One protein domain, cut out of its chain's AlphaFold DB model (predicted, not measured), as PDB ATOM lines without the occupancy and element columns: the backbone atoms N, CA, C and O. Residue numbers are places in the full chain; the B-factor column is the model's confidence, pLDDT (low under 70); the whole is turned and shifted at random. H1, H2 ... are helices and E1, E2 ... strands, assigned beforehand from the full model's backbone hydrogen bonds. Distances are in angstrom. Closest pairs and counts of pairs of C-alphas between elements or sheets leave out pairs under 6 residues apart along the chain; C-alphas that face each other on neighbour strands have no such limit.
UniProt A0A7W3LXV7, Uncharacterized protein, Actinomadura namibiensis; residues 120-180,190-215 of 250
ATOM      1  N   GLN A 120     130.399 117.303 137.840       80.31
ATOM      2  CA  GLN A 120     130.353 117.946 136.537       80.31
ATOM      3  C   GLN A 120     130.300 116.867 135.466       80.31
ATOM      4  O   GLN A 120     131.148 115.977 135.428       80.31
ATOM      5  N   GLN A 121     129.291 116.942 134.610       82.75
ATOM      6  CA  GLN A 121     129.152 116.077 133.453       82.75
ATOM      7  C   GLN A 121     128.873 116.938 132.236       82.75
ATOM      8  O   GLN A 121     127.986 117.792 132.262       82.75
ATOM      9  N   THR A 122     129.605 116.678 131.162       82.25
ATOM     10  CA  THR A 122     129.321 117.277 129.868       82.25
ATOM     11  C   THR A 122     128.520 116.289 129.031       82.25
ATOM     12  O   THR A 122     128.843 115.102 128.978       82.25
ATOM     13  N   VAL A 123     127.423 116.758 128.445       83.94
ATOM     14  CA  VAL A 123     126.507 115.949 127.637       83.94
ATOM     15  C   VAL A 123     126.322 116.598 126.278       83.94
ATOM     16  O   VAL A 123     126.096 117.804 126.183       83.94
ATOM     17  N   THR A 124     126.358 115.782 125.231       83.88
ATOM     18  CA  THR A 124     126.047 116.215 123.865       83.88
ATOM     19  C   THR A 124     124.602 116.685 123.779       83.88
ATOM     20  O   THR A 124     123.709 116.099 124.397       83.88
ATOM     21  N   ILE A 125     124.341 117.727 123.000       79.81
ATOM     22  CA  ILE A 125     123.006 118.310 122.883       79.81
ATOM     23  C   ILE A 125     122.218 117.488 121.860       79.81
ATOM     24  O   ILE A 125     122.605 117.406 120.697       79.81
ATOM     25  N   ASP A 126     121.109 116.874 122.277       77.44
ATOM     26  CA  ASP A 126     120.256 116.082 121.388       77.44
ATOM     27  C   ASP A 126     118.777 116.404 121.612       77.44
ATOM     28  O   ASP A 126     118.332 116.746 122.705       77.44
ATOM     29  N   ARG A 127     117.962 116.242 120.571       69.44
ATOM     30  CA  ARG A 127     116.526 116.523 120.620       69.44
ATOM     31  C   ARG A 127     115.802 115.733 121.715       69.44
ATOM     32  O   ARG A 127     114.779 116.192 122.212       69.44
ATOM     33  N   THR A 128     116.314 114.558 122.072       72.50
ATOM     34  CA  THR A 128     115.735 113.685 123.102       72.50
ATOM     35  C   THR A 128     116.027 114.150 124.528       72.50
ATOM     36  O   THR A 128     115.228 113.887 125.426       72.50
ATOM     37  N   ASN A 129     117.138 114.861 124.748       77.19
ATOM     38  CA  ASN A 129     117.537 115.315 126.077       77.19
ATOM     39  C   ASN A 129     117.088 116.744 126.374       77.19
ATOM     40  O   ASN A 129     117.029 117.135 127.531       77.19
ATOM     41  N   ILE A 130     116.732 117.532 125.372       74.25
ATOM     42  CA  ILE A 130     116.322 118.919 125.555       74.25
ATOM     43  C   ILE A 130     114.980 119.006 126.295       74.25
ATOM     44  O   ILE A 130     113.975 118.441 125.867       74.25
ATOM     45  N   LYS A 131     114.946 119.781 127.387       73.69
ATOM     46  CA  LYS A 131     113.731 120.030 128.178       73.69
ATOM     47  C   LYS A 131     113.061 121.354 127.852       73.69
ATOM     48  O   LYS A 131     111.845 121.413 127.711       73.69
ATOM     49  N   SER A 132     113.836 122.432 127.801       70.12
ATOM     50  CA  SER A 132     113.293 123.754 127.502       70.12
ATOM     51  C   SER A 132     114.355 124.696 126.964       70.12
ATOM     52  O   SER A 132     115.553 124.536 127.225       70.12
ATOM     53  N   PHE A 133     113.886 125.717 126.256       72.56
ATOM     54  CA  PHE A 133     114.709 126.808 125.771       72.56
ATOM     55  C   PHE A 133     114.129 128.131 126.226       72.56
ATOM     56  O   PHE A 133     112.920 128.274 126.410       72.56
ATOM     57  N   ARG A 134     115.006 129.113 126.376       74.31
ATOM     58  CA  ARG A 134     114.633 130.479 126.705       74.31
ATOM     59  C   ARG A 134     115.140 131.397 125.613       74.31
ATOM     60  O   ARG A 134     116.351 131.479 125.396       74.31
ATOM     61  N   THR A 135     114.216 132.074 124.952       74.06
ATOM     62  CA  THR A 135     114.516 133.159 124.023       74.06
ATOM     63  C   THR A 135     114.466 134.496 124.753       74.06
ATOM     64  O   THR A 135     113.778 134.627 125.768       74.06
ATOM     65  N   ASP A 136     115.206 135.486 124.270       76.44
ATOM     66  CA  ASP A 136     115.038 136.867 124.721       76.44
ATOM     67  C   ASP A 136     113.886 137.581 123.991       76.44
ATOM     68  O   ASP A 136     113.149 136.976 123.209       76.44
ATOM     69  N   SER A 137     113.716 138.877 124.263       72.69
ATOM     70  CA  SER A 137     112.687 139.722 123.647       72.69
ATOM     71  C   SER A 137     112.837 139.871 122.130       72.69
ATOM     72  O   SER A 137     111.857 140.196 121.462       72.69
ATOM     73  N   SER A 138     114.028 139.614 121.581       69.19
ATOM     74  CA  SER A 138     114.298 139.632 120.140       69.19
ATOM     75  C   SER A 138     114.045 138.280 119.462       69.19
ATOM     76  O   SER A 138     114.126 138.178 118.242       69.19
ATOM     77  N   GLY A 139     113.708 137.244 120.239       66.81
ATOM     78  CA  GLY A 139     113.531 135.878 119.746       66.81
ATOM     79  C   GLY A 139     114.834 135.079 119.650       66.81
ATOM     80  O   GLY A 139     114.795 133.927 119.226       66.81
ATOM     81  N   GLN A 140     115.970 135.641 120.079       72.25
ATOM     82  CA  GLN A 140     117.264 134.955 120.066       72.25
ATOM     83  C   GLN A 140     117.340 133.914 121.195       72.25
ATOM     84  O   GLN A 140     116.972 134.218 122.337       72.25
ATOM     85  N   PRO A 141     117.833 132.690 120.932       70.44
ATOM     86  CA  PRO A 141     117.953 131.646 121.935       70.44
ATOM     87  C   PRO A 141     119.114 131.979 122.879       70.44
ATOM     88  O   PRO A 141     120.282 131.985 122.498       70.44
ATOM     89  N   ARG A 142     118.795 132.253 124.146       76.25
ATOM     90  CA  ARG A 142     119.785 132.588 125.182       76.25
ATOM     91  C   ARG A 142     120.187 131.408 126.042       76.25
ATOM     92  O   ARG A 142     121.299 131.373 126.556       76.25
ATOM     93  N   ARG A 143     119.269 130.473 126.283       77.06
ATOM     94  CA  ARG A 143     119.546 129.368 127.199       77.06
ATOM     95  C   ARG A 143     118.851 128.096 126.767       77.06
ATOM     96  O   ARG A 143     117.632 128.083 126.616       77.06
ATOM     97  N   LEU A 144     119.636 127.038 126.625       79.81
ATOM     98  CA  LEU A 144     119.182 125.671 126.406       79.81
ATOM     99  C   LEU A 144     119.303 124.921 127.732       79.81
ATOM    100  O   LEU A 144     120.274 125.111 128.464       79.81
ATOM    101  N   THR A 145     118.298 124.121 128.076       78.44
ATOM    102  CA  THR A 145     118.350 123.231 129.243       78.44
ATOM    103  C   THR A 145     118.118 121.798 128.801       78.44
ATOM    104  O   THR A 145     117.097 121.491 128.182       78.44
ATOM    105  N   VAL A 146     119.069 120.927 129.128       82.88
ATOM    106  CA  VAL A 146     118.935 119.480 128.932       82.88
ATOM    107  C   VAL A 146     118.389 118.813 130.193       82.88
ATOM    108  O   VAL A 146     118.470 119.360 131.298       82.88
ATOM    109  N   SER A 147     117.821 117.632 130.003       79.88
ATOM    110  CA  SER A 147     117.326 116.737 131.030       79.88
ATOM    111  C   SER A 147     118.491 116.278 131.890       79.88
ATOM    112  O   SER A 147     119.572 115.967 131.395       79.88
ATOM    113  N   SER A 148     118.259 116.264 133.194       73.94
ATOM    114  CA  SER A 148     119.231 115.834 134.193       73.94
ATOM    115  C   SER A 148     118.857 114.452 134.727       73.94
ATOM    116  O   SER A 148     117.694 114.048 134.593       73.94
ATOM    117  N   PRO A 149     119.812 113.726 135.335       71.75
ATOM    118  CA  PRO A 149     119.523 112.455 135.980       71.75
ATOM    119  C   PRO A 149     118.360 112.569 136.987       71.75
ATOM    120  O   PRO A 149     118.220 113.606 137.648       71.75
ATOM    121  N   PRO A 150     117.519 111.529 137.129       67.00
ATOM    122  CA  PRO A 150     116.384 111.553 138.048       67.00
ATOM    123  C   PRO A 150     116.819 111.868 139.487       67.00
ATOM    124  O   PRO A 150     117.820 111.347 139.972       67.00
ATOM    125  N   GLY A 151     116.080 112.746 140.167       63.00
ATOM    126  CA  GLY A 151     116.353 113.128 141.558       63.00
ATOM    127  C   GLY A 151     117.592 114.009 141.786       63.00
ATOM    128  O   GLY A 151     117.839 114.389 142.931       63.00
ATOM    129  N   ALA A 152     118.349 114.367 140.744       69.50
ATOM    130  CA  ALA A 152     119.523 115.225 140.872       69.50
ATOM    131  C   ALA A 152     119.144 116.684 141.178       69.50
ATOM    132  O   ALA A 152     118.216 117.249 140.593       69.50
ATOM    133  N   TRP A 153     119.907 117.332 142.062       68.94
ATOM    134  CA  TRP A 153     119.851 118.787 142.208       68.94
ATOM    135  C   TRP A 153     120.799 119.425 141.202       68.94
ATOM    136  O   TRP A 153     122.014 119.279 141.314       68.94
ATOM    137  N   VAL A 154     120.253 120.132 140.218       71.06
ATOM    138  CA  VAL A 154     121.046 120.812 139.191       71.06
ATOM    139  C   VAL A 154     121.394 122.220 139.663       71.06
ATOM    140  O   VAL A 154     120.524 123.084 139.751       71.06
ATOM    141  N   THR A 155     122.674 122.457 139.940       73.25
ATOM    142  CA  THR A 155     123.199 123.768 140.352       73.25
ATOM    143  C   THR A 155     123.549 124.627 139.138       73.25
ATOM    144  O   THR A 155     123.304 125.833 139.138       73.25
ATOM    145  N   ALA A 156     124.077 124.012 138.075       77.19
ATOM    146  CA  ALA A 156     124.325 124.685 136.804       77.19
ATOM    147  C   ALA A 156     123.898 123.811 135.619       77.19
ATOM    148  O   ALA A 156     124.124 122.606 135.595       77.19
ATOM    149  N   ASN A 157     123.271 124.454 134.638       83.19
ATOM    150  CA  ASN A 157     122.911 123.885 133.343       83.19
ATOM    151  C   ASN A 157     123.215 124.980 132.314       83.19
ATOM    152  O   ASN A 157     122.494 125.992 132.254       83.19
ATOM    153  N   GLN A 158     124.364 124.851 131.654       85.38
ATOM    154  CA  GLN A 158     124.931 125.866 130.767       85.38
ATOM    155  C   GLN A 158     125.485 125.210 129.505       85.38
ATOM    156  O   GLN A 158     126.136 124.172 129.577       85.38
ATOM    157  N   THR A 159     125.239 125.833 128.359       85.00
ATOM    158  CA  THR A 159     125.858 125.441 127.096       85.00
ATOM    159  C   THR A 159     127.287 125.971 127.075       85.00
ATOM    160  O   THR A 159     127.501 127.157 127.337       85.00
ATOM    161  N   VAL A 160     128.253 125.114 126.776       88.69
ATOM    162  CA  VAL A 160     129.664 125.468 126.616       88.69
ATOM    163  C   VAL A 160     130.067 125.352 125.149       88.69
ATOM    164  O   VAL A 160     129.489 124.556 124.414       88.69
ATOM    165  N   ASP A 161     131.000 126.193 124.710       87.62
ATOM    166  CA  ASP A 161     131.624 126.083 123.388       87.62
ATOM    167  C   ASP A 161     132.721 125.001 123.367       87.62
ATOM    168  O   ASP A 161     133.050 124.410 124.398       87.62
ATOM    169  N   ALA A 162     133.355 124.808 122.206       87.06
ATOM    170  CA  ALA A 162     134.474 123.877 122.030       87.06
ATOM    171  C   ALA A 162     135.682 124.170 122.947       87.06
ATOM    172  O   ALA A 162     136.546 123.318 123.133       87.06
ATOM    173  N   ASN A 163     135.755 125.376 123.522       85.00
ATOM    174  CA  ASN A 163     136.799 125.794 124.455       85.00
ATOM    175  C   ASN A 163     136.377 125.614 125.926       85.00
ATOM    176  O   ASN A 163     137.091 126.068 126.824       85.00
ATOM    177  N   GLY A 164     135.207 125.023 126.188       81.56
ATOM    178  CA  GLY A 164     134.644 124.851 127.526       81.56
ATOM    179  C   GLY A 164     134.117 126.144 128.159       81.56
ATOM    180  O   GLY A 164     133.848 126.173 129.361       81.56
ATOM    181  N   ARG A 165     133.970 127.235 127.395       86.06
ATOM    182  CA  ARG A 165     133.454 128.509 127.910       86.06
ATOM    183  C   ARG A 165     131.938 128.530 127.855       86.06
ATOM    184  O   ARG A 165     131.342 128.243 126.823       86.06
ATOM    185  N   ALA A 166     131.318 128.937 128.959       85.06
ATOM    186  CA  ALA A 166     129.876 129.119 129.026       85.06
ATOM    187  C   ALA A 166     129.415 130.211 128.052       85.06
ATOM    188  O   ALA A 166     129.873 131.354 128.108       85.06
ATOM    189  N   VAL A 167     128.477 129.857 127.179       84.00
ATOM    190  CA  VAL A 167     127.972 130.740 126.131       84.00
ATOM    191  C   VAL A 167     126.654 131.365 126.580       84.00
ATOM    192  O   VAL A 167     125.684 130.671 126.880       84.00
ATOM    193  N   ALA A 168     126.608 132.699 126.623       76.94
ATOM    194  CA  ALA A 168     125.419 133.456 127.033       76.94
ATOM    195  C   ALA A 168     124.383 133.644 125.905       76.94
ATOM    196  O   ALA A 168     123.218 133.944 126.174       76.94
ATOM    197  N   THR A 169     124.811 133.499 124.651       76.19
ATOM    198  CA  THR A 169     123.993 133.689 123.446       76.19
ATOM    199  C   THR A 169     124.280 132.566 122.466       76.19
ATOM    200  O   THR A 169     125.405 132.453 121.976       76.19
ATOM    201  N   LEU A 170     123.283 131.731 122.182       80.88
ATOM    202  CA  LEU A 170     123.445 130.683 121.183       80.88
ATOM    203  C   LEU A 170     123.385 131.292 119.774       80.88
ATOM    204  O   LEU A 170     122.838 132.384 119.599       80.88
ATOM    205  N   PRO A 171     123.946 130.610 118.763       82.44
ATOM    206  CA  PRO A 171     123.877 131.089 117.392       82.44
ATOM    207  C   PRO A 171     122.430 131.318 116.942       82.44
ATOM    208  O   PRO A 171     121.552 130.500 117.218       82.44
ATOM    209  N   SER A 172     122.191 132.402 116.203       76.75
ATOM    210  CA  SER A 172     120.846 132.788 115.758       76.75
ATOM    211  C   SER A 172     120.162 131.714 114.913       76.75
ATOM    212  O   SER A 172     118.968 131.507 115.066       76.75
ATOM    213  N   TRP A 173     120.912 130.961 114.101       78.62
ATOM    214  CA  TRP A 173     120.387 129.851 113.291       78.62
ATOM    215  C   TRP A 173     119.804 128.698 114.122       78.62
ATOM    216  O   TRP A 173     119.088 127.858 113.588       78.62
ATOM    217  N   LEU A 174     120.070 128.640 115.432       79.94
ATOM    218  CA  LEU A 174     119.487 127.621 116.303       79.94
ATOM    219  C   LEU A 174     117.967 127.802 116.479       79.94
ATOM    220  O   LEU A 174     117.275 126.839 116.819       79.94
ATOM    221  N   THR A 175     117.414 128.998 116.220       73.38
ATOM    222  CA  THR A 175     115.952 129.201 116.185       73.38
ATOM    223  C   THR A 175     115.289 128.348 115.120       73.38
ATOM    224  O   THR A 175     114.189 127.844 115.340       73.38
ATOM    225  N   ASP A 176     115.992 128.120 114.010       74.44
ATOM    226  CA  ASP A 176     115.510 127.333 112.875       74.44
ATOM    227  C   ASP A 176     115.485 125.842 113.184       74.44
ATOM    228  O   ASP A 176     115.101 125.051 112.340       74.44
ATOM    229  N   CYS A 177     115.902 125.428 114.375       74.88
ATOM    230  CA  CYS A 177     115.930 124.032 114.804       74.88
ATOM    231  C   CYS A 177     114.827 123.716 115.808       74.88
ATOM    232  O   CYS A 177     114.626 122.561 116.196       74.88
ATOM    233  N   MET A 178     114.112 124.756 116.239       69.81
ATOM    234  CA  MET A 178     113.092 124.690 117.264       69.81
ATOM    235  C   MET A 178     111.699 124.624 116.632       69.81
ATOM    236  O   MET A 178     111.442 125.274 115.617       69.81
ATOM    237  N   PRO A 179     110.753 123.877 117.228       63.78
ATOM    238  CA  PRO A 179     109.351 124.061 116.889       63.78
ATOM    239  C   PRO A 179     108.939 125.512 117.196       63.78
ATOM    240  O   PRO A 179     109.229 126.000 118.293       63.78
ATOM    241  N   PRO A 180     108.262 126.214 116.272       58.88
ATOM    242  CA  PRO A 180     107.812 127.569 116.537       58.88
ATOM    243  C   PRO A 180     106.819 127.587 117.712       58.88
ATOM    244  O   PRO A 180     106.083 126.613 117.915       58.88
ATOM    245  N   PRO A 190     111.346 122.254 110.842       55.31
ATOM    246  CA  PRO A 190     112.329 121.181 110.873       55.31
ATOM    247  C   PRO A 190     111.626 119.933 111.399       55.31
ATOM    248  O   PRO A 190     111.375 119.775 112.599       55.31
ATOM    249  N   ASP A 191     111.247 119.044 110.492       61.22
ATOM    250  CA  ASP A 191     110.718 117.739 110.863       61.22
ATOM    251  C   ASP A 191     111.830 116.828 111.402       61.22
ATOM    252  O   ASP A 191     113.018 117.099 111.229       61.22
ATOM    253  N   GLY A 192     111.432 115.743 112.079       67.00
ATOM    254  CA  GLY A 192     112.269 114.676 112.658       67.00
ATOM    255  C   GLY A 192     113.777 114.701 112.343       67.00
ATOM    256  O   GLY A 192     114.563 114.934 113.266       67.00
ATOM    257  N   PRO A 193     114.178 114.412 111.090       71.62
ATOM    258  CA  PRO A 193     115.577 114.331 110.670       71.62
ATOM    259  C   PRO A 193     116.273 115.690 110.477       71.62
ATOM    260  O   PRO A 193     117.456 115.787 110.780       71.62
ATOM    261  N   ALA A 194     115.574 116.745 110.047       74.81
ATOM    262  CA  ALA A 194     116.158 118.078 109.863       74.81
ATOM    263  C   ALA A 194     116.505 118.738 111.208       74.81
ATOM    264  O   ALA A 194     117.584 119.305 111.368       74.81
ATOM    265  N   ALA A 195     115.636 118.576 112.213       74.50
ATOM    266  CA  ALA A 195     115.938 118.996 113.583       74.50
ATOM    267  C   ALA A 195     117.163 118.248 114.144       74.50
ATOM    268  O   ALA A 195     118.039 118.860 114.747       74.50
ATOM    269  N   ARG A 196     117.254 116.930 113.902       79.44
ATOM    270  CA  ARG A 196     118.416 116.110 114.297       79.44
ATOM    271  C   ARG A 196     119.702 116.563 113.608       79.44
ATOM    272  O   ARG A 196     120.710 116.712 114.283       79.44
ATOM    273  N   ALA A 197     119.658 116.830 112.304       82.81
ATOM    274  CA  ALA A 197     120.805 117.333 111.551       82.81
ATOM    275  C   ALA A 197     121.267 118.712 112.048       82.81
ATOM    276  O   ALA A 197     122.464 118.977 112.109       82.81
ATOM    277  N   CYS A 198     120.340 119.575 112.469       83.62
ATOM    278  CA  CYS A 198     120.710 120.829 113.110       83.62
ATOM    279  C   CYS A 198     121.438 120.619 114.450       83.62
ATOM    280  O   CYS A 198     122.489 121.217 114.670       83.62
ATOM    281  N   PHE A 199     120.897 119.796 115.356       83.38
ATOM    282  CA  PHE A 199     121.570 119.541 116.635       83.38
ATOM    283  C   PHE A 199     122.904 118.807 116.435       83.38
ATOM    284  O   PHE A 199     123.856 119.086 117.155       83.38
ATOM    285  N   ALA A 200     123.017 117.962 115.405       85.31
ATOM    286  CA  ALA A 200     124.294 117.390 114.980       85.31
ATOM    287  C   ALA A 200     125.288 118.482 114.563       85.31
ATOM    288  O   ALA A 200     126.391 118.509 115.088       85.31
ATOM    289  N   LYS A 201     124.868 119.463 113.749       86.69
ATOM    290  CA  LYS A 201     125.700 120.627 113.397       86.69
ATOM    291  C   LYS A 201     126.144 121.426 114.628       86.69
ATOM    292  O   LYS A 201     127.245 121.963 114.649       86.69
ATOM    293  N   LEU A 202     125.290 121.536 115.647       86.12
ATOM    294  CA  LEU A 202     125.636 122.199 116.905       86.12
ATOM    295  C   LEU A 202     126.740 121.422 117.647       86.12
ATOM    296  O   LEU A 202     127.717 122.029 118.078       86.12
ATOM    297  N   ASN A 203     126.627 120.094 117.718       86.25
ATOM    298  CA  ASN A 203     127.660 119.234 118.303       86.25
ATOM    299  C   ASN A 203     128.958 119.233 117.468       86.25
ATOM    300  O   ASN A 203     130.038 119.269 118.046       86.25
ATOM    301  N   ASP A 204     128.877 119.278 116.133       87.69
ATOM    302  CA  ASP A 204     130.045 119.350 115.234       87.69
ATOM    303  C   ASP A 204     130.849 120.646 115.426       87.69
ATOM    304  O   ASP A 204     132.065 120.672 115.253       87.69
ATOM    305  N   LEU A 205     130.175 121.729 115.820       87.81
ATOM    306  CA  LEU A 205     130.809 122.995 116.204       87.81
ATOM    307  C   LEU A 205     131.407 122.959 117.625       87.81
ATOM    308  O   LEU A 205     131.938 123.967 118.092       87.81
ATOM    309  N   GLY A 206     131.319 121.814 118.309       86.19
ATOM    310  CA  GLY A 206     131.853 121.580 119.647       86.19
ATOM    311  C   GLY A 206     131.018 122.193 120.767       86.19
ATOM    312  O   GLY A 206     131.537 122.406 121.858       86.19
ATOM    313  N   TYR A 207     129.744 122.512 120.519       87.44
ATOM    314  CA  TYR A 207     128.862 122.932 121.601       87.44
ATOM    315  C   TYR A 207     128.388 121.721 122.391       87.44
ATOM    316  O   TYR A 207     127.762 120.812 121.850       87.44
ATOM    317  N   GLU A 208     128.599 121.769 123.696       88.56
ATOM    318  CA  GLU A 208     128.138 120.737 124.610       88.56
ATOM    319  C   GLU A 208     127.379 121.365 125.775       88.56
ATOM    320  O   GLU A 208     127.450 122.568 126.027       88.56
ATOM    321  N   GLN A 209     126.618 120.563 126.513       86.50
ATOM    322  CA  GLN A 209     125.949 121.030 127.714       86.50
ATOM    323  C   GLN A 209     126.743 120.623 128.950       86.50
ATOM    324  O   GLN A 209     126.856 119.441 129.262       86.50
ATOM    325  N   SER A 210     127.232 121.605 129.703       87.31
ATOM    326  CA  SER A 210     127.820 121.378 131.018       87.31
ATOM    327  C   SER A 210     126.723 121.346 132.086       87.31
ATOM    328  O   SER A 210     125.996 122.325 132.316       87.31
ATOM    329  N   LEU A 211     126.588 120.187 132.729       84.19
ATOM    330  CA  LEU A 211     125.724 119.950 133.875       84.19
ATOM    331  C   LEU A 211     126.565 119.873 135.145       84.19
ATOM    332  O   LEU A 211     127.373 118.964 135.315       84.19
ATOM    333  N   THR A 212     126.291 120.774 136.079       81.81
ATOM    334  CA  THR A 212     126.811 120.697 137.445       81.81
ATOM    335  C   THR A 212     125.661 120.296 138.346       81.81
ATOM    336  O   THR A 212     124.748 121.096 138.580       81.81
ATOM    337  N   TYR A 213     125.678 119.059 138.834       75.12
ATOM    338  CA  TYR A 213     124.596 118.521 139.645       75.12
ATOM    339  C   TYR A 213     125.093 117.749 140.862       75.12
ATOM    340  O   TYR A 213     126.249 117.339 140.966       75.12
ATOM    341  N   GLN A 214     124.176 117.556 141.801       71.06
ATOM    342  CA  GLN A 214     124.396 116.765 142.992       71.06
ATOM    343  C   GLN A 214     123.567 115.476 142.926       71.06
ATOM    344  O   GLN A 214     122.339 115.567 142.799       71.06
ATOM    345  N   PRO A 215     124.211 114.293 142.980       72.38
ATOM    346  CA  PRO A 215     123.520 113.012 142.878       72.38
ATOM    347  C   PRO A 215     122.575 112.760 144.063       72.38
ATOM    348  O   PRO A 215     122.876 113.140 145.198       72.38
TER     349      PRO A 215
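Overview. This is residues 120 to 180 and 190 to 215 of the 250 residues of an uncharacterized protein of Actinomadura namibiensis (UniProt A0A7W3LXV7). A three-stranded sheet, E1 - E5 - E4, is joined by a two-stranded hairpin, E2 and E3, which packs with E3 on E4; helices H1 and H2 sit together at one end. The 87 printed residues hold, in order, E1 E2 E3 E4 H1 H2 E5, of mixed class, with both sheets antiparallel. The whole is compact, with a radius of gyration of the C-alphas of 12.7 A and spans of 35 by 25 by 25 A.

Arrangement. E1, residues 120 to 124, is an edge strand antiparallel to E5, residues 208 to 214; N 121 and O 211 are 2.9 A apart. E2, residues 130 to 135, forms a hairpin with E3, residues 141 to 146, with N 134 and O 143 at 2.8 A. E4, residues 153 to 160, is the other edge strand, antiparallel to E5, with N 155 and O 212 at 2.8 A. The closest C-alphas of E3 and E4 are those of Thr 145 and Asn 157, 6.2 A apart. H1, residues 172 to 177, is not on the three-stranded sheet. H2, residues 192 to 204, touches H1 with residues 194 to 199 alone, closest at C-alphas Cys 177 and Ala 195, 5.2 A; they run opposite ways at a tilt of 36 degrees, only just steep. H2 only grazes the three-stranded sheet, with residues 199 to 203. Every O i to N i+4 pair is within hydrogen-bond range in H2; in H1 0 of 2 are, but 3 of 3 O i to N i+3 pairs.

Along the chain. E1 begins at C-alpha 120, (130.353, 117.946, 136.537). E4 spans 19.6 A, H2 18.6 A and E5 19.2 A. E5 ends at C-alpha 214, (124.396, 116.765, 142.992).

Size, cuts and confidence. The farthest C-alphas, Ser 138 and Pro 215, are 36.2 A apart. Residues 181 to 189 are not printed; C-alphas 180 and 190 are 9.7 A apart. The link E4 to H1 is long. Mean pLDDT of the printed part is 77.5, with residues 150 to 153 and 190 to 192 among those under 70.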